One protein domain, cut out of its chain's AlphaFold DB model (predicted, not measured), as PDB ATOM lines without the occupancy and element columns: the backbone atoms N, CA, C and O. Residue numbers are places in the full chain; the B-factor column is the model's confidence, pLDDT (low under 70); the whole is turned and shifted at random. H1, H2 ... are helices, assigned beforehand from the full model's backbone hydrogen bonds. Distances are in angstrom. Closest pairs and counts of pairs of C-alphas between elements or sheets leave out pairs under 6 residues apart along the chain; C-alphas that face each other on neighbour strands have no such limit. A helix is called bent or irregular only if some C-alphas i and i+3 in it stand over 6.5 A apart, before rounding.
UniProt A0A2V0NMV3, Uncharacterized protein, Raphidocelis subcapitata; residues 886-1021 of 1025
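AT A GLANCE: This is residues 886 to 1021 of the 1025 residues of an uncharacterized protein of Raphidocelis subcapitata (UniProt A0A2V0NMV3). Helices H1 to H5 form an up-and-down bundle with H4 at its core, and a helical hairpin of H6 and H7 crosses H4 on one side. The hairpin packs on H4 and H5, while residues 993 to 998 stick out beyond it. The printed part has 136 residues, with seven named helices, H1 to H7 in chain order, and no named strand, so the class is all helix. It is compact, with a radius of gyration of the C-alphas of 13.4 A and spans of 39 by 35 by 24 A.

IN THESE COORDINATES: The longest helices by residues are H2, residues 907 to 923, 24.3 A, and H3, residues 926 to 942, 25.1 A. H3 is only just irregular: C-alphas 938 and 941 are 6.6 A apart. H1, residues 886 to 900, is 21.3 A long and begins at C-alpha 886 (3.660, 11.060, -8.844). H4, residues 945 to 960, 20.2 A, is irregular, with C-alphas 954 and 957 7.7 A apart and a kink of 52 degrees near residue 954. H5 is residues 965 to 976, 16.1 A, and H6 residues 978 to 993, 22.6 A. H7, residues 1005 to 1019, 21.1 A, ends at C-alpha 1019 (24.602, -6.885, 2.157).

HOW THE PARTS SIT: In the bundle H1 to H5 each helix runs against the one before. H3 touches H5 at a shallow tilt of 14 degrees, the same way; their closest C-alphas, Ala 937 and Ala 968, are 4.1 A apart. H3 touches H1 at a steep tilt of 36 degrees, only just past shallow, closest at Phe 932 and Ala 889, 4.6 A. H1 and H2 form a hairpin, closest at Leu 899 and Ala 910, 5.2 A. H4 is the hub and touches the six other helices. H4 touches H2 at a shallow tilt of 29 degrees, closest at Ala 958 and Gly 918, 5.3 A. With residues 945 to 950 alone H4 touches H6, about perpendicular at 88 degrees, closest at Asp 946 and Ala 984, 4.9 A. H7 touches H5 at a steep tilt of 63 degrees, closest at Leu 1015 and Ala 969, 5.1 A. H5 and H6 touch only at the corner, while H1 and H2 are apart from H5, H6 and H7. Every O i to N i+4 pair is within hydrogen-bond range in H1, H6 and H7; the counts are 11 of 13 in H2 and H3, 10 of 12 in H4 and 7 of 8 in H5.

THE WHOLE: The C-alphas farthest apart, Val 927 and Gly 994, are 39.7 A apart. The printed part has no cut. The link from H6 to H7, 11 residues, is long. The mean pLDDT of the printed part is 76.8, and the residues under 70 include 991 to 1003 and 1018 to 1021.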
ATOM      1  N   ARG A 886       2.576  11.373  -9.795       68.50
ATOM      2  CA  ARG A 886       3.660  11.060  -8.844       68.50
ATOM      3  C   ARG A 886       3.180  11.129  -7.392       68.50
ATOM      4  O   ARG A 886       3.480  10.227  -6.615       68.50
ATOM      5  N   ALA A 887       2.408  12.156  -7.034       68.06
ATOM      6  CA  ALA A 887       1.861  12.332  -5.691       68.06
ATOM      7  C   ALA A 887       0.848  11.233  -5.322       68.06
ATOM      8  O   ALA A 887       0.905  10.708  -4.211       68.06
ATOM      9  N   MET A 888      -0.028  10.830  -6.252       69.81
ATOM     10  CA  MET A 888      -0.956   9.708  -6.037       69.81
ATOM     11  C   MET A 888      -0.218   8.371  -5.891       69.81
ATOM     12  O   MET A 888      -0.504   7.616  -4.963       69.81
ATOM     13  N   ALA A 889       0.781   8.107  -6.737       74.12
ATOM     14  CA  ALA A 889       1.614   6.909  -6.646       74.12
ATOM     15  C   ALA A 889       2.405   6.841  -5.321       74.12
ATOM     16  O   ALA A 889       2.415   5.807  -4.652       74.12
ATOM     17  N   ALA A 890       2.998   7.957  -4.884       76.62
ATOM     18  CA  ALA A 890       3.665   8.046  -3.585       76.62
ATOM     19  C   ALA A 890       2.680   7.908  -2.406       76.62
ATOM     20  O   ALA A 890       2.986   7.258  -1.405       76.62
ATOM     21  N   GLY A 891       1.472   8.469  -2.532       73.81
ATOM     22  CA  GLY A 891       0.388   8.305  -1.561       73.81
ATOM     23  C   GLY A 891      -0.070   6.851  -1.421       73.81
ATOM     24  O   GLY A 891      -0.289   6.386  -0.304       73.81
ATOM     25  N   ALA A 892      -0.140   6.105  -2.527       76.56
ATOM     26  CA  ALA A 892      -0.477   4.684  -2.522       76.56
ATOM     27  C   ALA A 892       0.610   3.815  -1.866       76.56
ATOM     28  O   ALA A 892       0.277   2.899  -1.115       76.56
ATOM     29  N   ALA A 893       1.894   4.125  -2.074       79.81
ATOM     30  CA  ALA A 893       2.990   3.447  -1.375       79.81
ATOM     31  C   ALA A 893       2.966   3.726   0.143       79.81
ATOM     32  O   ALA A 893       3.126   2.808   0.946       79.81
ATOM     33  N   ARG A 894       2.666   4.968   0.551       84.31
ATOM     34  CA  ARG A 894       2.447   5.329   1.965       84.31
ATOM     35  C   ARG A 894       1.231   4.636   2.575       84.31
ATOM     36  O   ARG A 894       1.274   4.249   3.738       84.31
ATOM     37  N   LEU A 895       0.153   4.468   1.810       80.31
ATOM     38  CA  LEU A 895      -1.017   3.704   2.243       80.31
ATOM     39  C   LEU A 895      -0.670   2.221   2.431       80.31
ATOM     40  O   LEU A 895      -1.048   1.643   3.445       80.31
ATOM     41  N   ALA A 896       0.099   1.630   1.512       80.88
ATOM     42  CA  ALA A 896       0.590   0.263   1.652       80.88
ATOM     43  C   ALA A 896       1.457   0.089   2.914       80.88
ATOM     44  O   ALA A 896       1.207  -0.825   3.696       80.88
ATOM     45  N   ALA A 897       2.398   1.006   3.174       85.06
ATOM     46  CA  ALA A 897       3.196   1.001   4.403       85.06
ATOM     47  C   ALA A 897       2.331   1.147   5.673       85.06
ATOM     48  O   ALA A 897       2.538   0.414   6.636       85.06
ATOM     49  N   LYS A 898       1.306   2.015   5.668       84.31
ATOM     50  CA  LYS A 898       0.357   2.141   6.791       84.31
ATOM     51  C   LYS A 898      -0.458   0.871   7.048       84.31
ATOM     52  O   LYS A 898      -0.708   0.558   8.204       84.31
ATOM     53  N   LEU A 899      -0.861   0.149   6.001       83.00
ATOM     54  CA  LEU A 899      -1.560  -1.134   6.140       83.00
ATOM     55  C   LEU A 899      -0.636  -2.220   6.719       83.00
ATOM     56  O   LEU A 899      -1.075  -3.016   7.540       83.00
ATOM     57  N   LEU A 900       0.648  -2.225   6.345       85.56
ATOM     58  CA  LEU A 900       1.656  -3.144   6.896       85.56
ATOM     59  C   LEU A 900       2.043  -2.815   8.349       85.56
ATOM     60  O   LEU A 900       2.357  -3.727   9.114       85.56
ATOM     61  N   ALA A 901       1.989  -1.535   8.731       86.56
ATOM     62  CA  ALA A 901       2.192  -1.047  10.098       86.56
ATOM     63  C   ALA A 901       0.990  -1.288  11.037       86.56
ATOM     64  O   ALA A 901       1.083  -0.994  12.227       86.56
ATOM     65  N   GLY A 902      -0.145  -1.762  10.510       79.12
ATOM     66  CA  GLY A 902      -1.354  -2.019  11.293       79.12
ATOM     67  C   GLY A 902      -1.212  -3.191  12.280       79.12
ATOM     68  O   GLY A 902      -0.301  -4.016  12.141       79.12
ATOM     69  N   PRO A 903      -2.112  -3.291  13.275       76.12
ATOM     70  CA  PRO A 903      -2.157  -4.422  14.206       76.12
ATOM     71  C   PRO A 903      -2.388  -5.759  13.479       76.12
ATOM     72  O   PRO A 903      -2.870  -5.785  12.348       76.12
ATOM     73  N   GLU A 904      -2.093  -6.885  14.134       72.75
ATOM     74  CA  GLU A 904      -2.231  -8.250  13.584       72.75
ATOM     75  C   GLU A 904      -3.574  -8.540  12.895       72.75
ATOM     76  O   GLU A 904      -3.610  -9.263  11.900       72.75
ATOM     77  N   THR A 905      -4.675  -7.956  13.376       71.12
ATOM     78  CA  THR A 905      -6.008  -8.089  12.762       71.12
ATOM     79  C   THR A 905      -6.074  -7.538  11.338       71.12
ATOM     80  O   THR A 905      -6.843  -8.031  10.511       71.12
ATOM     81  N   ASP A 906      -5.245  -6.544  11.036       69.19
ATOM     82  CA  ASP A 906      -5.281  -5.767   9.802       69.19
ATOM     83  C   ASP A 906      -4.306  -6.339   8.756       69.19
ATOM     84  O   ASP A 906      -4.435  -6.050   7.563       69.19
ATOM     85  N   LEU A 907      -3.393  -7.241   9.159       73.19
ATOM     86  CA  LEU A 907      -2.502  -7.976   8.250       73.19
ATOM     87  C   LEU A 907      -3.268  -8.755   7.174       73.19
ATOM     88  O   LEU A 907      -2.799  -8.847   6.040       73.19
ATOM     89  N   ALA A 908      -4.450  -9.290   7.494       70.69
ATOM     90  CA  ALA A 908      -5.298  -9.973   6.515       70.69
ATOM     91  C   ALA A 908      -5.752  -9.017   5.394       70.69
ATOM     92  O   ALA A 908      -5.703  -9.366   4.211       70.69
ATOM     93  N   ALA A 909      -6.117  -7.780   5.746       68.75
ATOM     94  CA  ALA A 909      -6.448  -6.738   4.778       68.75
ATOM     95  C   ALA A 909      -5.198  -6.244   4.027       68.75
ATOM     96  O   ALA A 909      -5.255  -6.042   2.812       68.75
ATOM     97  N   ALA A 910      -4.053  -6.117   4.707       77.94
ATOM     98  CA  ALA A 910      -2.785  -5.743   4.084       77.94
ATOM     99  C   ALA A 910      -2.344  -6.765   3.017       77.94
ATOM    100  O   ALA A 910      -2.055  -6.370   1.887       77.94
ATOM    101  N   ARG A 911      -2.383  -8.073   3.319       78.94
ATOM    102  CA  ARG A 911      -2.043  -9.162   2.376       78.94
ATOM    103  C   ARG A 911      -2.902  -9.140   1.103       78.94
ATOM    104  O   ARG A 911      -2.403  -9.474   0.031       78.94
ATOM    105  N   ALA A 912      -4.158  -8.697   1.189       73.81
ATOM    106  CA  ALA A 912      -5.041  -8.547   0.029       73.81
ATOM    107  C   ALA A 912      -4.819  -7.228  -0.744       73.81
ATOM    108  O   ALA A 912      -4.749  -7.225  -1.978       73.81
ATOM    109  N   LEU A 913      -4.714  -6.100  -0.034       75.69
ATOM    110  CA  LEU A 913      -4.735  -4.756  -0.628       75.69
ATOM    111  C   LEU A 913      -3.356  -4.262  -1.085       75.69
ATOM    112  O   LEU A 913      -3.268  -3.595  -2.117       75.69
ATOM    113  N   VAL A 914      -2.274  -4.602  -0.378       85.06
ATOM    114  CA  VAL A 914      -0.908  -4.150  -0.712       85.06
ATOM    115  C   VAL A 914      -0.470  -4.629  -2.109       85.06
ATOM    116  O   VAL A 914      -0.069  -3.777  -2.911       85.06
ATOM    117  N   PRO A 915      -0.640  -5.912  -2.498       81.62
ATOM    118  CA  PRO A 915      -0.333  -6.356  -3.860       81.62
ATOM    119  C   PRO A 915      -1.229  -5.706  -4.927       81.62
ATOM    120  O   PRO A 915      -0.791  -5.479  -6.055       81.62
ATOM    121  N   ALA A 916      -2.489  -5.395  -4.594       77.12
ATOM    122  CA  ALA A 916      -3.421  -4.739  -5.514       77.12
ATOM    123  C   ALA A 916      -3.023  -3.280  -5.789       77.12
ATOM    124  O   ALA A 916      -3.026  -2.856  -6.948       77.12
ATOM    125  N   LEU A 917      -2.606  -2.539  -4.756       80.50
ATOM    126  CA  LEU A 917      -2.025  -1.203  -4.902       80.50
ATOM    127  C   LEU A 917      -0.756  -1.257  -5.765       80.50
ATOM    128  O   LEU A 917      -0.668  -0.529  -6.754       80.50
ATOM    129  N   GLY A 918       0.169  -2.177  -5.466       80.94
ATOM    130  CA  GLY A 918       1.398  -2.360  -6.246       80.94
ATOM    131  C   GLY A 918       1.130  -2.607  -7.735       80.94
ATOM    132  O   GLY A 918       1.665  -1.895  -8.586       80.94
ATOM    133  N   ARG A 919       0.241  -3.555  -8.070       81.44
ATOM    134  CA  ARG A 919      -0.139  -3.844  -9.467       81.44
ATOM    135  C   ARG A 919      -0.792  -2.651 -10.170       81.44
ATOM    136  O   ARG A 919      -0.486  -2.410 -11.333       81.44
ATOM    137  N   THR A 920      -1.659  -1.909  -9.478       79.62
ATOM    138  CA  THR A 920      -2.393  -0.766 -10.054       79.62
ATOM    139  C   THR A 920      -1.451   0.352 -10.500       79.62
ATOM    140  O   THR A 920      -1.626   0.908 -11.580       79.62
ATOM    141  N   TYR A 921      -0.425   0.666  -9.703       77.00
ATOM    142  CA  TYR A 921       0.530   1.726 -10.047       77.00
ATOM    143  C   TYR A 921       1.699   1.243 -10.916       77.00
ATOM    144  O   TYR A 921       2.261   2.049 -11.656       77.00
ATOM    145  N   ALA A 922       2.016  -0.057 -10.913       73.12
ATOM    146  CA  ALA A 922       2.941  -0.654 -11.879       73.12
ATOM    147  C   ALA A 922       2.385  -0.633 -13.318       73.12
ATOM    148  O   ALA A 922       3.133  -0.365 -14.257       73.12
ATOM    149  N   SER A 923       1.077  -0.860 -13.507       73.62
ATOM    150  CA  SER A 923       0.431  -0.817 -14.831       73.62
ATOM    151  C   SER A 923       0.020   0.590 -15.290       73.62
ATOM    152  O   SER A 923      -0.173   0.804 -16.485       73.62
ATOM    153  N   ALA A 924      -0.041   1.575 -14.384       70.75
ATOM    154  CA  ALA A 924      -0.369   2.977 -14.687       70.75
ATOM    155  C   ALA A 924       0.732   3.760 -15.448       70.75
ATOM    156  O   ALA A 924       0.602   4.966 -15.666       70.75
ATOM    157  N   GLY A 925       1.815   3.094 -15.860       76.00
ATOM    158  CA  GLY A 925       2.896   3.661 -16.670       76.00
ATOM    159  C   GLY A 925       4.166   4.012 -15.878       76.00
ATOM    160  O   GLY A 925       4.147   4.106 -14.648       76.00
ATOM    161  N   PRO A 926       5.299   4.234 -16.572       72.25
ATOM    162  CA  PRO A 926       6.630   4.235 -15.957       72.25
ATOM    163  C   PRO A 926       6.841   5.345 -14.919       72.25
ATOM    164  O   PRO A 926       7.551   5.139 -13.939       72.25
ATOM    165  N   VAL A 927       6.202   6.510 -15.084       75.00
ATOM    166  CA  VAL A 927       6.304   7.626 -14.122       75.00
ATOM    167  C   VAL A 927       5.561   7.317 -12.817       75.00
ATOM    168  O   VAL A 927       6.054   7.657 -11.743       75.00
ATOM    169  N   ALA A 928       4.406   6.649 -12.898       75.69
ATOM    170  CA  ALA A 928       3.649   6.203 -11.731       75.69
ATOM    171  C   ALA A 928       4.384   5.064 -11.011       75.69
ATOM    172  O   ALA A 928       4.599   5.142  -9.802       75.69
ATOM    173  N   ALA A 929       4.853   4.064 -11.764       77.12
ATOM    174  CA  ALA A 929       5.611   2.934 -11.234       77.12
ATOM    175  C   ALA A 929       6.900   3.386 -10.521       77.12
ATOM    176  O   ALA A 929       7.164   2.960  -9.395       77.12
ATOM    177  N   ALA A 930       7.671   4.303 -11.120       79.00
ATOM    178  CA  ALA A 930       8.887   4.841 -10.511       79.00
ATOM    179  C   ALA A 930       8.602   5.651  -9.233       79.00
ATOM    180  O   ALA A 930       9.316   5.493  -8.243       79.00
ATOM    181  N   ALA A 931       7.552   6.483  -9.221       80.75
ATOM    182  CA  ALA A 931       7.175   7.265  -8.041       80.75
ATOM    183  C   ALA A 931       6.633   6.389  -6.896       80.75
ATOM    184  O   ALA A 931       6.993   6.608  -5.739       80.75
ATOM    185  N   PHE A 932       5.831   5.365  -7.213       84.56
ATOM    186  CA  PHE A 932       5.384   4.356  -6.248       84.56
ATOM    187  C   PHE A 932       6.580   3.610  -5.651       84.56
ATOM    188  O   PHE A 932       6.700   3.507  -4.433       84.56
ATOM    189  N   ALA A 933       7.501   3.134  -6.493       82.50
ATOM    190  CA  ALA A 933       8.644   2.348  -6.047       82.50
ATOM    191  C   ALA A 933       9.664   3.164  -5.231       82.50
ATOM    192  O   ALA A 933      10.202   2.658  -4.248       82.50
ATOM    193  N   ALA A 934       9.899   4.432  -5.589       84.50
ATOM    194  CA  ALA A 934      10.743   5.339  -4.809       84.50
ATOM    195  C   ALA A 934      10.136   5.643  -3.427       84.50
ATOM    196  O   ALA A 934      10.849   5.637  -2.427       84.50
ATOM    197  N   ALA A 935       8.818   5.849  -3.355       85.50
ATOM    198  CA  ALA A 935       8.128   6.021  -2.081       85.50
ATOM    199  C   ALA A 935       8.115   4.722  -1.254       85.50
ATOM    200  O   ALA A 935       8.370   4.772  -0.057       85.50
ATOM    201  N   ALA A 936       7.909   3.553  -1.868       86.12
ATOM    202  CA  ALA A 936       7.984   2.268  -1.168       86.12
ATOM    203  C   ALA A 936       9.377   2.035  -0.552       86.12
ATOM    204  O   ALA A 936       9.468   1.674   0.619       86.12
ATOM    205  N   ALA A 937      10.454   2.333  -1.286       84.75
ATOM    206  CA  ALA A 937      11.824   2.247  -0.774       84.75
ATOM    207  C   ALA A 937      12.123   3.224   0.385       84.75
ATOM    208  O   ALA A 937      13.021   2.959   1.174       84.75
ATOM    209  N   ALA A 938      11.376   4.328   0.508       87.88
ATOM    210  CA  ALA A 938      11.533   5.306   1.590       87.88
ATOM    211  C   ALA A 938      10.644   5.034   2.822       87.88
ATOM    212  O   ALA A 938      10.934   5.539   3.905       87.88
ATOM    213  N   GLU A 939       9.548   4.286   2.662       89.88
ATOM    214  CA  GLU A 939       8.580   4.017   3.736       89.88
ATOM    215  C   GLU A 939       8.718   2.601   4.324       89.88
ATOM    216  O   GLU A 939       8.516   2.439   5.524       89.88
ATOM    217  N   LEU A 940       9.100   1.585   3.534       89.38
ATOM    218  CA  LEU A 940       9.281   0.208   4.031       89.38
ATOM    219  C   LEU A 940      10.376   0.058   5.107       89.38
ATOM    220  O   LEU A 940      10.111  -0.662   6.067       89.38
ATOM    221  N   PRO A 941      11.547   0.731   5.039       89.31
ATOM    222  CA  PRO A 941      12.560   0.630   6.096       89.31
ATOM    223  C   PRO A 941      12.073   1.140   7.457       89.31
ATOM    224  O   PRO A 941      12.576   0.712   8.483       89.31
ATOM    225  N   ARG A 942      11.056   2.011   7.494       89.06
ATOM    226  CA  ARG A 942      10.492   2.561   8.742       89.06
ATOM    227  C   ARG A 942       9.572   1.585   9.482       89.06
ATOM    228  O   ARG A 942       9.040   1.933  10.535       89.06
ATOM    229  N   LEU A 943       9.313   0.415   8.903       89.62
ATOM    230  CA  LEU A 943       8.502  -0.635   9.506       89.62
ATOM    231  C   LEU A 943       9.388  -1.585  10.331       89.62
ATOM    232  O   LEU A 943      10.572  -1.713  10.029       89.62
ATOM    233  N   PRO A 944       8.829  -2.297  11.327       87.69
ATOM    234  CA  PRO A 944       9.495  -3.444  11.947       87.69
ATOM    235  C   PRO A 944       9.979  -4.456  10.898       87.69
ATOM    236  O   PRO A 944       9.329  -4.615   9.863       87.69
ATOM    237  N   ALA A 945      11.102  -5.137  11.149       84.06
ATOM    238  CA  ALA A 945      11.791  -5.965  10.152       84.06
ATOM    239  C   ALA A 945      10.894  -7.033   9.487       84.06
ATOM    240  O   ALA A 945      10.953  -7.213   8.270       84.06
ATOM    241  N   ASP A 946      10.006  -7.679  10.249       83.19
ATOM    242  CA  ASP A 946       9.010  -8.642   9.756       83.19
ATOM    243  C   ASP A 946       8.000  -7.994   8.791       83.19
ATOM    244  O   ASP A 946       7.686  -8.547   7.733       83.19
ATOM    245  N   ARG A 947       7.532  -6.780   9.107       88.62
ATOM    246  CA  ARG A 947       6.577  -6.015   8.290       88.62
ATOM    247  C   ARG A 947       7.229  -5.379   7.070       88.62
ATOM    248  O   ARG A 947       6.608  -5.337   6.006       88.62
ATOM    249  N   ALA A 948       8.475  -4.927   7.199       86.88
ATOM    250  CA  ALA A 948       9.292  -4.441   6.094       86.88
ATOM    251  C   ALA A 948       9.546  -5.565   5.077       86.88
ATOM    252  O   ALA A 948       9.290  -5.387   3.883       86.88
ATOM    253  N   ALA A 949       9.966  -6.742   5.549       84.44
ATOM    254  CA  ALA A 949      10.264  -7.889   4.701       84.44
ATOM    255  C   ALA A 949       9.003  -8.500   4.059       84.44
ATOM    256  O   ALA A 949       8.982  -8.735   2.847       84.44
ATOM    257  N   LEU A 950       7.906  -8.653   4.815       84.94
ATOM    258  CA  LEU A 950       6.597  -9.029   4.259       84.94
ATOM    259  C   LEU A 950       6.107  -8.004   3.218       84.94
ATOM    260  O   LEU A 950       5.545  -8.381   2.189       84.94
ATOM    261  N   GLY A 951       6.349  -6.710   3.450       88.50
ATOM    262  CA  GLY A 951       6.055  -5.638   2.503       88.50
ATOM    263  C   GLY A 951       6.849  -5.737   1.201       88.50
ATOM    264  O   GLY A 951       6.267  -5.581   0.123       88.50
ATOM    265  N   LEU A 952       8.147  -6.052   1.281       87.50
ATOM    266  CA  LEU A 952       8.984  -6.336   0.110       87.50
ATOM    267  C   LEU A 952       8.444  -7.531  -0.684       87.50
ATOM    268  O   LEU A 952       8.327  -7.424  -1.902       87.50
ATOM    269  N   ALA A 953       8.053  -8.623  -0.018       85.56
ATOM    270  CA  ALA A 953       7.504  -9.816  -0.672       85.56
ATOM    271  C   ALA A 953       6.135  -9.565  -1.336       85.56
ATOM    272  O   ALA A 953       5.934  -9.925  -2.496       85.56
ATOM    273  N   LEU A 954       5.214  -8.870  -0.659       85.75
ATOM    274  CA  LEU A 954       3.893  -8.515  -1.206       85.75
ATOM    275  C   LEU A 954       3.968  -7.534  -2.390       85.75
ATOM    276  O   LEU A 954       3.093  -7.547  -3.261       85.75
ATOM    277  N   LEU A 955       4.995  -6.678  -2.430       87.56
ATOM    278  CA  LEU A 955       5.234  -5.725  -3.518       87.56
ATOM    279  C   LEU A 955       6.251  -6.220  -4.558       87.56
ATOM    280  O   LEU A 955       6.432  -5.543  -5.575       87.56
ATOM    281  N   GLN A 956       6.867  -7.392  -4.362       88.00
ATOM    282  CA  GLN A 956       7.925  -7.935  -5.220       88.00
ATOM    283  C   GLN A 956       7.562  -7.891  -6.717       88.00
ATOM    284  O   GLN A 956       8.363  -7.342  -7.480       88.00
ATOM    285  N   PRO A 957       6.356  -8.308  -7.168       76.06
ATOM    286  CA  PRO A 957       6.033  -8.298  -8.597       76.06
ATOM    287  C   PRO A 957       5.984  -6.883  -9.195       76.06
ATOM    288  O   PRO A 957       6.343  -6.677 -10.353       76.06
ATOM    289  N   ALA A 958       5.571  -5.891  -8.399       76.38
ATOM    290  CA  ALA A 958       5.499  -4.491  -8.814       76.38
ATOM    291  C   ALA A 958       6.877  -3.801  -8.789       76.38
ATOM    292  O   ALA A 958       7.170  -2.969  -9.648       76.38
ATOM    293  N   LEU A 959       7.737  -4.155  -7.828       77.62
ATOM    294  CA  LEU A 959       9.076  -3.572  -7.667       77.62
ATOM    295  C   LEU A 959      10.113  -4.175  -8.633       77.62
ATOM    296  O   LEU A 959      11.048  -3.475  -9.044       77.62
ATOM    297  N   SER A 960       9.942  -5.438  -9.032       73.69
ATOM    298  CA  SER A 960      10.787  -6.120 -10.022       73.69
ATOM    299  C   SER A 960      10.685  -5.485 -11.414       73.69
ATOM    300  O   SER A 960      11.710  -5.258 -12.054       73.69
ATOM    301  N   ALA A 961       9.480  -5.089 -11.843       61.16
ATOM    302  CA  ALA A 961       9.222  -4.490 -13.159       61.16
ATOM    303  C   ALA A 961       9.947  -3.146 -13.421       61.16
ATOM    304  O   ALA A 961      10.003  -2.692 -14.562       61.16
ATOM    305  N   ALA A 962      10.512  -2.512 -12.386       56.75
ATOM    306  CA  ALA A 962      11.242  -1.240 -12.473       56.75
ATOM    307  C   ALA A 962      12.699  -1.324 -11.963       56.75
ATOM    308  O   ALA A 962      13.332  -0.294 -11.694       56.75
ATOM    309  N   GLY A 963      13.224  -2.539 -11.736       63.41
ATOM    310  CA  GLY A 963      14.534  -2.753 -11.101       63.41
ATOM    311  C   GLY A 963      14.647  -2.138  -9.697       63.41
ATOM    312  O   GLY A 963      15.745  -1.909  -9.196       63.41
ATOM    313  N   ALA A 964      13.513  -1.810  -9.073       76.25
ATOM    314  CA  ALA A 964      13.452  -1.074  -7.819       76.25
ATOM    315  C   ALA A 964      13.486  -1.991  -6.594       76.25
ATOM    316  O   ALA A 964      13.815  -1.515  -5.509       76.25
ATOM    317  N   LEU A 965      13.229  -3.292  -6.777       82.06
ATOM    318  CA  LEU A 965      13.310  -4.296  -5.717       82.06
ATOM    319  C   LEU A 965      14.659  -4.251  -4.990       82.06
ATOM    320  O   LEU A 965      14.670  -4.143  -3.772       82.06
ATOM    321  N   ARG A 966      15.786  -4.226  -5.720       79.06
ATOM    322  CA  ARG A 966      17.127  -4.153  -5.108       79.06
ATOM    323  C   ARG A 966      17.350  -2.867  -4.310       79.06
ATOM    324  O   ARG A 966      18.007  -2.908  -3.285       79.06
ATOM    325  N   ARG A 967      16.787  -1.731  -4.746       78.25
ATOM    326  CA  ARG A 967      16.902  -0.449  -4.024       78.25
ATOM    327  C   ARG A 967      16.063  -0.437  -2.745       78.25
ATOM    328  O   ARG A 967      16.536   0.045  -1.724       78.25
ATOM    329  N   ALA A 968      14.850  -0.986  -2.790       82.50
ATOM    330  CA  ALA A 968      14.006  -1.133  -1.606       82.50
ATOM    331  C   ALA A 968      14.585  -2.167  -0.622       82.50
ATOM    332  O   ALA A 968      14.617  -1.908   0.575       82.50
ATOM    333  N   ALA A 969      15.103  -3.292  -1.126       83.44
ATOM    334  CA  ALA A 969      15.795  -4.300  -0.330       83.44
ATOM    335  C   ALA A 969      17.067  -3.732   0.318       83.44
ATOM    336  O   ALA A 969      17.224  -3.870   1.522       83.44
ATOM    337  N   ALA A 970      17.915  -3.008  -0.422       82.00
ATOM    338  CA  ALA A 970      19.094  -2.345   0.139       82.00
ATOM    339  C   ALA A 970      18.736  -1.328   1.237       82.00
ATOM    340  O   ALA A 970      19.378  -1.308   2.280       82.00
ATOM    341  N   ALA A 971      17.677  -0.531   1.048       82.94
ATOM    342  CA  ALA A 971      17.218   0.413   2.068       82.94
ATOM    343  C   ALA A 971      16.695  -0.285   3.341       82.94
ATOM    344  O   ALA A 971      16.920   0.206   4.442       82.94
ATOM    345  N   VAL A 972      16.032  -1.441   3.211       85.81
ATOM    346  CA  VAL A 972      15.595  -2.260   4.361       85.81
ATOM    347  C   VAL A 972      16.782  -2.980   5.017       85.81
ATOM    348  O   VAL A 972      16.860  -3.023   6.241       85.81
ATOM    349  N   ALA A 973      17.730  -3.495   4.232       84.06
ATOM    350  CA  ALA A 973      18.936  -4.160   4.725       84.06
ATOM    351  C   ALA A 973      19.900  -3.197   5.440       84.06
ATOM    352  O   ALA A 973      20.579  -3.620   6.371       84.06
ATOM    353  N   ALA A 974      19.942  -1.922   5.045       84.88
ATOM    354  CA  ALA A 974      20.725  -0.888   5.721       84.88
ATOM    355  C   ALA A 974      20.165  -0.528   7.111       84.88
ATOM    356  O   ALA A 974      20.940  -0.254   8.020       84.88
ATOM    357  N   GLU A 975      18.838  -0.556   7.284       88.12
ATOM    358  CA  GLU A 975      18.178  -0.238   8.560       88.12
ATOM    359  C   GLU A 975      18.110  -1.454   9.508       88.12
ATOM    360  O   GLU A 975      18.357  -1.324  10.703       88.12
ATOM    361  N   HIS A 976      17.804  -2.651   8.983       86.44
ATOM    362  CA  HIS A 976      17.511  -3.857   9.786       86.44
ATOM    363  C   HIS A 976      18.575  -4.963   9.701       86.44
ATOM    364  O   HIS A 976      18.454  -5.992  10.366       86.44
ATOM    365  N   GLY A 977      19.608  -4.777   8.874       84.69
ATOM    366  CA  GLY A 977      20.591  -5.805   8.527       84.69
ATOM    367  C   GLY A 977      20.037  -6.834   7.532       84.69
ATOM    368  O   GLY A 977      18.938  -7.358   7.704       84.69
ATOM    369  N   ALA A 978      20.815  -7.180   6.500       81.88
ATOM    370  CA  ALA A 978      20.398  -8.150   5.476       81.88
ATOM    371  C   ALA A 978      19.978  -9.507   6.077       81.88
ATOM    372  O   ALA A 978      18.882  -9.988   5.806       81.88
ATOM    373  N   ALA A 979      20.806 -10.078   6.959       77.38
ATOM    374  CA  ALA A 979      20.516 -11.352   7.621       77.38
ATOM    375  C   ALA A 979      19.283 -11.280   8.547       77.38
ATOM    376  O   ALA A 979      18.514 -12.236   8.616       77.38
ATOM    377  N   GLY A 980      19.063 -10.144   9.221       73.44
ATOM    378  CA  GLY A 980      17.896  -9.929  10.082       73.44
ATOM    379  C   GLY A 980      16.594  -9.841   9.283       73.44
ATOM    380  O   GLY A 980      15.608 -10.485   9.633       73.44
ATOM    381  N   ALA A 981      16.606  -9.103   8.170       76.56
ATOM    382  CA  ALA A 981      15.460  -8.983   7.271       76.56
ATOM    383  C   ALA A 981      15.133 -10.300   6.538       76.56
ATOM    384  O   ALA A 981      13.954 -10.638   6.411       76.56
ATOM    385  N   SER A 982      16.142 -11.066   6.099       81.50
ATOM    386  CA  SER A 982      15.934 -12.396   5.502       81.50
ATOM    387  C   SER A 982      15.355 -13.385   6.518       81.50
ATOM    388  O   SER A 982      14.307 -13.972   6.254       81.50
ATOM    389  N   ALA A 983      15.943 -13.495   7.716       79.56
ATOM    390  CA  ALA A 983      15.438 -14.383   8.769       79.56
ATOM    391  C   ALA A 983      14.015 -14.009   9.232       79.56
ATOM    392  O   ALA A 983      13.202 -14.884   9.532       79.56
ATOM    393  N   ALA A 984      13.674 -12.714   9.250       79.62
ATOM    394  CA  ALA A 984      12.314 -12.259   9.530       79.62
ATOM    395  C   ALA A 984      11.322 -12.667   8.423       79.62
ATOM    396  O   ALA A 984      10.193 -13.057   8.729       79.62
ATOM    397  N   LEU A 985      11.733 -12.635   7.147       78.75
ATOM    398  CA  LEU A 985      10.899 -13.102   6.036       78.75
ATOM    399  C   LEU A 985      10.680 -14.617   6.076       78.75
ATOM    400  O   LEU A 985       9.551 -15.073   5.903       78.75
ATOM    401  N   GLU A 986      11.740 -15.381   6.338       79.94
ATOM    402  CA  GLU A 986      11.676 -16.835   6.513       79.94
ATOM    403  C   GLU A 986      10.773 -17.211   7.692       79.94
ATOM    404  O   GLU A 986       9.908 -18.071   7.549       79.94
ATOM    405  N   GLY A 987      10.886 -16.514   8.829       73.44
ATOM    406  CA  GLY A 987      10.001 -16.710   9.980       73.44
ATOM    407  C   GLY A 987       8.524 -16.467   9.649       73.44
ATOM    408  O   GLY A 987       7.666 -17.269  10.024       73.44
ATOM    409  N   VAL A 988       8.218 -15.407   8.892       70.88
ATOM    410  CA  VAL A 988       6.853 -15.115   8.412       70.88
ATOM    411  C   VAL A 988       6.372 -16.145   7.377       70.88
ATOM    412  O   VAL A 988       5.180 -16.461   7.354       70.88
ATOM    413  N   TRP A 989       7.271 -16.698   6.555       74.56
ATOM    414  CA  TRP A 989       6.964 -17.770   5.601       74.56
ATOM    415  C   TRP A 989       6.649 -19.096   6.304       74.56
ATOM    416  O   TRP A 989       5.555 -19.635   6.131       74.56
ATOM    417  N   PHE A 990       7.542 -19.582   7.170       72.50
ATOM    418  CA  PHE A 990       7.349 -20.827   7.923       72.50
ATOM    419  C   PHE A 990       6.109 -20.785   8.826       72.50
ATOM    420  O   PHE A 990       5.358 -21.762   8.886       72.50
ATOM    421  N   ALA A 991       5.839 -19.649   9.481       67.75
ATOM    422  CA  ALA A 991       4.628 -19.469  10.285       67.75
ATOM    423  C   ALA A 991       3.332 -19.555   9.454       67.75
ATOM    424  O   ALA A 991       2.273 -19.878   9.995       67.75
ATOM    425  N   ALA A 992       3.401 -19.273   8.150       64.38
ATOM    426  CA  ALA A 992       2.268 -19.362   7.240       64.38
ATOM    427  C   ALA A 992       2.126 -20.746   6.587       64.38
ATOM    428  O   ALA A 992       1.001 -21.229   6.488       64.38
ATOM    429  N   GLU A 993       3.217 -21.415   6.199       62.75
ATOM    430  CA  GLU A 993       3.147 -22.814   5.738       62.75
ATOM    431  C   GLU A 993       2.614 -23.741   6.838       62.75
ATOM    432  O   GLU A 993       1.736 -24.566   6.579       62.75
ATOM    433  N   GLY A 994       3.041 -23.536   8.092       61.31
ATOM    434  CA  GLY A 994       2.501 -24.255   9.253       61.31
ATOM    435  C   GLY A 994       1.006 -24.011   9.521       61.31
ATOM    436  O   GLY A 994       0.389 -24.780  10.257       61.31
ATOM    437  N   ALA A 995       0.410 -22.979   8.912       60.53
ATOM    438  CA  ALA A 995      -1.020 -22.669   8.980       60.53
ATOM    439  C   ALA A 995      -1.831 -23.201   7.772       60.53
ATOM    440  O   ALA A 995      -3.054 -23.045   7.751       60.53
ATOM    441  N   GLY A 996      -1.179 -23.848   6.799       52.50
ATOM    442  CA  GLY A 996      -1.806 -24.473   5.629       52.50
ATOM    443  C   GLY A 996      -1.917 -23.581   4.383       52.50
ATOM    444  O   GLY A 996      -1.756 -22.358   4.430       52.50
ATOM    445  N   GLU A 997      -2.206 -24.212   3.237       46.62
ATOM    446  CA  GLU A 997      -2.332 -23.536   1.938       46.62
ATOM    447  C   GLU A 997      -3.365 -22.397   1.987       46.62
ATOM    448  O   GLU A 997      -4.567 -22.614   2.141       46.62
ATOM    449  N   GLY A 998      -2.883 -21.161   1.824       53.81
ATOM    450  CA  GLY A 998      -3.707 -19.949   1.757       53.81
ATOM    451  C   GLY A 998      -3.306 -18.837   2.730       53.81
ATOM    452  O   GLY A 998      -3.644 -17.680   2.476       53.81
ATOM    453  N   ALA A 999      -2.538 -19.127   3.787       52.34
ATOM    454  CA  ALA A 999      -2.221 -18.146   4.835       52.34
ATOM    455  C   ALA A 999      -1.470 -16.885   4.338       52.34
ATOM    456  O   ALA A 999      -1.706 -15.785   4.849       52.34
ATOM    457  N   LEU A1000      -0.604 -17.009   3.323       51.25
ATOM    458  CA  LEU A1000       0.114 -15.881   2.699       51.25
ATOM    459  C   LEU A1000      -0.524 -15.335   1.411       51.25
ATOM    460  O   LEU A1000      -0.068 -14.316   0.887       51.25
ATOM    461  N   GLY A1001      -1.598 -15.955   0.919       62.66
ATOM    462  CA  GLY A1001      -2.278 -15.527  -0.303       62.66
ATOM    463  C   GLY A1001      -1.343 -15.488  -1.528       62.66
ATOM    464  O   GLY A1001      -0.789 -16.521  -1.887       62.66
ATOM    465  N   PRO A1002      -1.179 -14.338  -2.213       55.81
ATOM    466  CA  PRO A1002      -0.503 -14.257  -3.514       55.81
ATOM    467  C   PRO A1002       1.038 -14.214  -3.460       55.81
ATOM    468  O   PRO A1002       1.656 -13.976  -4.498       55.81
ATOM    469  N   VAL A1003       1.668 -14.376  -2.291       60.88
ATOM    470  CA  VAL A1003       3.136 -14.425  -2.183       60.88
ATOM    471  C   VAL A1003       3.611 -15.833  -2.544       60.88
ATOM    472  O   VAL A1003       3.303 -16.785  -1.833       60.88
ATOM    473  N   SER A1004       4.352 -15.976  -3.643       73.69
ATOM    474  CA  SER A1004       4.972 -17.250  -4.022       73.69
ATOM    475  C   SER A1004       6.315 -17.456  -3.315       73.69
ATOM    476  O   SER A1004       7.009 -16.492  -2.986       73.69
ATOM    477  N   LEU A1005       6.729 -18.720  -3.170       73.00
ATOM    478  CA  LEU A1005       8.077 -19.092  -2.720       73.00
ATOM    479  C   LEU A1005       9.161 -18.408  -3.581       73.00
ATOM    480  O   LEU A1005      10.165 -17.917  -3.077       73.00
ATOM    481  N   GLU A1006       8.908 -18.290  -4.888       76.56
ATOM    482  CA  GLU A1006       9.751 -17.570  -5.849       76.56
ATOM    483  C   GLU A1006       9.879 -16.068  -5.521       76.56
ATOM    484  O   GLU A1006      10.974 -15.513  -5.603       76.56
ATOM    485  N   ALA A1007       8.795 -15.409  -5.092       75.06
ATOM    486  CA  ALA A1007       8.837 -14.013  -4.659       75.06
ATOM    487  C   ALA A1007       9.621 -13.839  -3.347       75.06
ATOM    488  O   ALA A1007      10.334 -12.845  -3.205       75.06
ATOM    489  N   VAL A1008       9.544 -14.803  -2.422       78.94
ATOM    490  CA  VAL A1008      10.347 -14.802  -1.186       78.94
ATOM    491  C   VAL A1008      11.827 -15.006  -1.487       78.94
ATOM    492  O   VAL A1008      12.631 -14.161  -1.099       78.94
ATOM    493  N   HIS A1009      12.194 -16.028  -2.266       81.25
ATOM    494  CA  HIS A1009      13.582 -16.239  -2.692       81.25
ATOM    495  C   HIS A1009      14.147 -15.030  -3.457       81.25
ATOM    496  O   HIS A1009      15.291 -14.637  -3.234       81.25
ATOM    497  N   ALA A1010      13.345 -14.376  -4.308       80.94
ATOM    498  CA  ALA A1010      13.761 -13.160  -5.010       80.94
ATOM    499  C   ALA A1010      13.985 -11.953  -4.076       80.94
ATOM    500  O   ALA A1010      14.791 -11.080  -4.405       80.94
ATOM    501  N   VAL A1011      13.291 -11.879  -2.932       81.25
ATOM    502  CA  VAL A1011      13.529 -10.852  -1.902       81.25
ATOM    503  C   VAL A1011      14.749 -11.195  -1.051       81.25
ATOM    504  O   VAL A1011      15.587 -10.318  -0.872       81.25
ATOM    505  N   ILE A1012      14.893 -12.444  -0.593       82.75
ATOM    506  CA  ILE A1012      16.063 -12.906   0.176       82.75
ATOM    507  C   ILE A1012      17.345 -12.651  -0.625       82.75
ATOM    508  O   ILE A1012      18.231 -11.941  -0.156       82.75
ATOM    509  N   TRP A1013      17.393 -13.075  -1.893       84.38
ATOM    510  CA  TRP A1013      18.555 -12.837  -2.756       84.38
ATOM    511  C   TRP A1013      18.808 -11.336  -3.014       84.38
ATOM    512  O   TRP A1013      19.956 -10.906  -3.144       84.38
ATOM    513  N   ALA A1014      17.760 -10.502  -3.045       82.06
ATOM    514  CA  ALA A1014      17.907  -9.048  -3.163       82.06
ATOM    515  C   ALA A1014      18.389  -8.367  -1.865       82.06
ATOM    516  O   ALA A1014      19.037  -7.325  -1.956       82.06
ATOM    517  N   LEU A1015      18.088  -8.931  -0.690       81.19
ATOM    518  CA  LEU A1015      18.580  -8.476   0.617       81.19
ATOM    519  C   LEU A1015      20.044  -8.893   0.822       81.19
ATOM    520  O   LEU A1015      20.892  -8.054   1.124       81.19
ATOM    521  N   GLU A1016      20.368 -10.163   0.582       81.56
ATOM    522  CA  GLU A1016      21.729 -10.707   0.696       81.56
ATOM    523  C   GLU A1016      22.689 -10.075  -0.318       81.56
ATOM    524  O   GLU A1016      23.785  -9.640   0.038       81.56
ATOM    525  N   GLY A1017      22.249  -9.932  -1.572       76.44
ATOM    526  CA  GLY A1017      23.017  -9.262  -2.621       76.44
ATOM    527  C   GLY A1017      23.236  -7.763  -2.379       76.44
ATOM    528  O   GLY A1017      24.136  -7.189  -2.986       76.44
ATOM    529  N   ALA A1018      22.448  -7.132  -1.501       67.88
ATOM    530  CA  ALA A1018      22.701  -5.772  -1.026       67.88
ATOM    531  C   ALA A1018      23.686  -5.742   0.158       67.88
ATOM    532  O   ALA A1018      24.498  -4.828   0.244       67.88
ATOM    533  N   GLY A1019      23.663  -6.755   1.034       57.44
ATOM    534  CA  GLY A1019      24.602  -6.885   2.157       57.44
ATOM    535  C   GLY A1019      26.044  -7.222   1.753       57.44
ATOM    536  O   GLY A1019      26.973  -6.903   2.488       57.44
ATOM    537  N   ALA A1020      26.254  -7.819   0.577       55.59
ATOM    538  CA  ALA A1020      27.589  -8.097   0.031       55.59
ATOM    539  C   ALA A1020      28.296  -6.861  -0.576       55.59
ATOM    540  O   ALA A1020      29.433  -6.968  -1.036       55.59
ATOM    541  N   GLY A1021      27.615  -5.710  -0.629       50.22
ATOM    542  CA  GLY A1021      28.003  -4.529  -1.404       50.22
ATOM    543  C   GLY A1021      28.641  -3.383  -0.619       50.22
ATOM    544  O   GLY A1021      28.502  -2.249  -1.060       50.22
TER     545      GLY A1021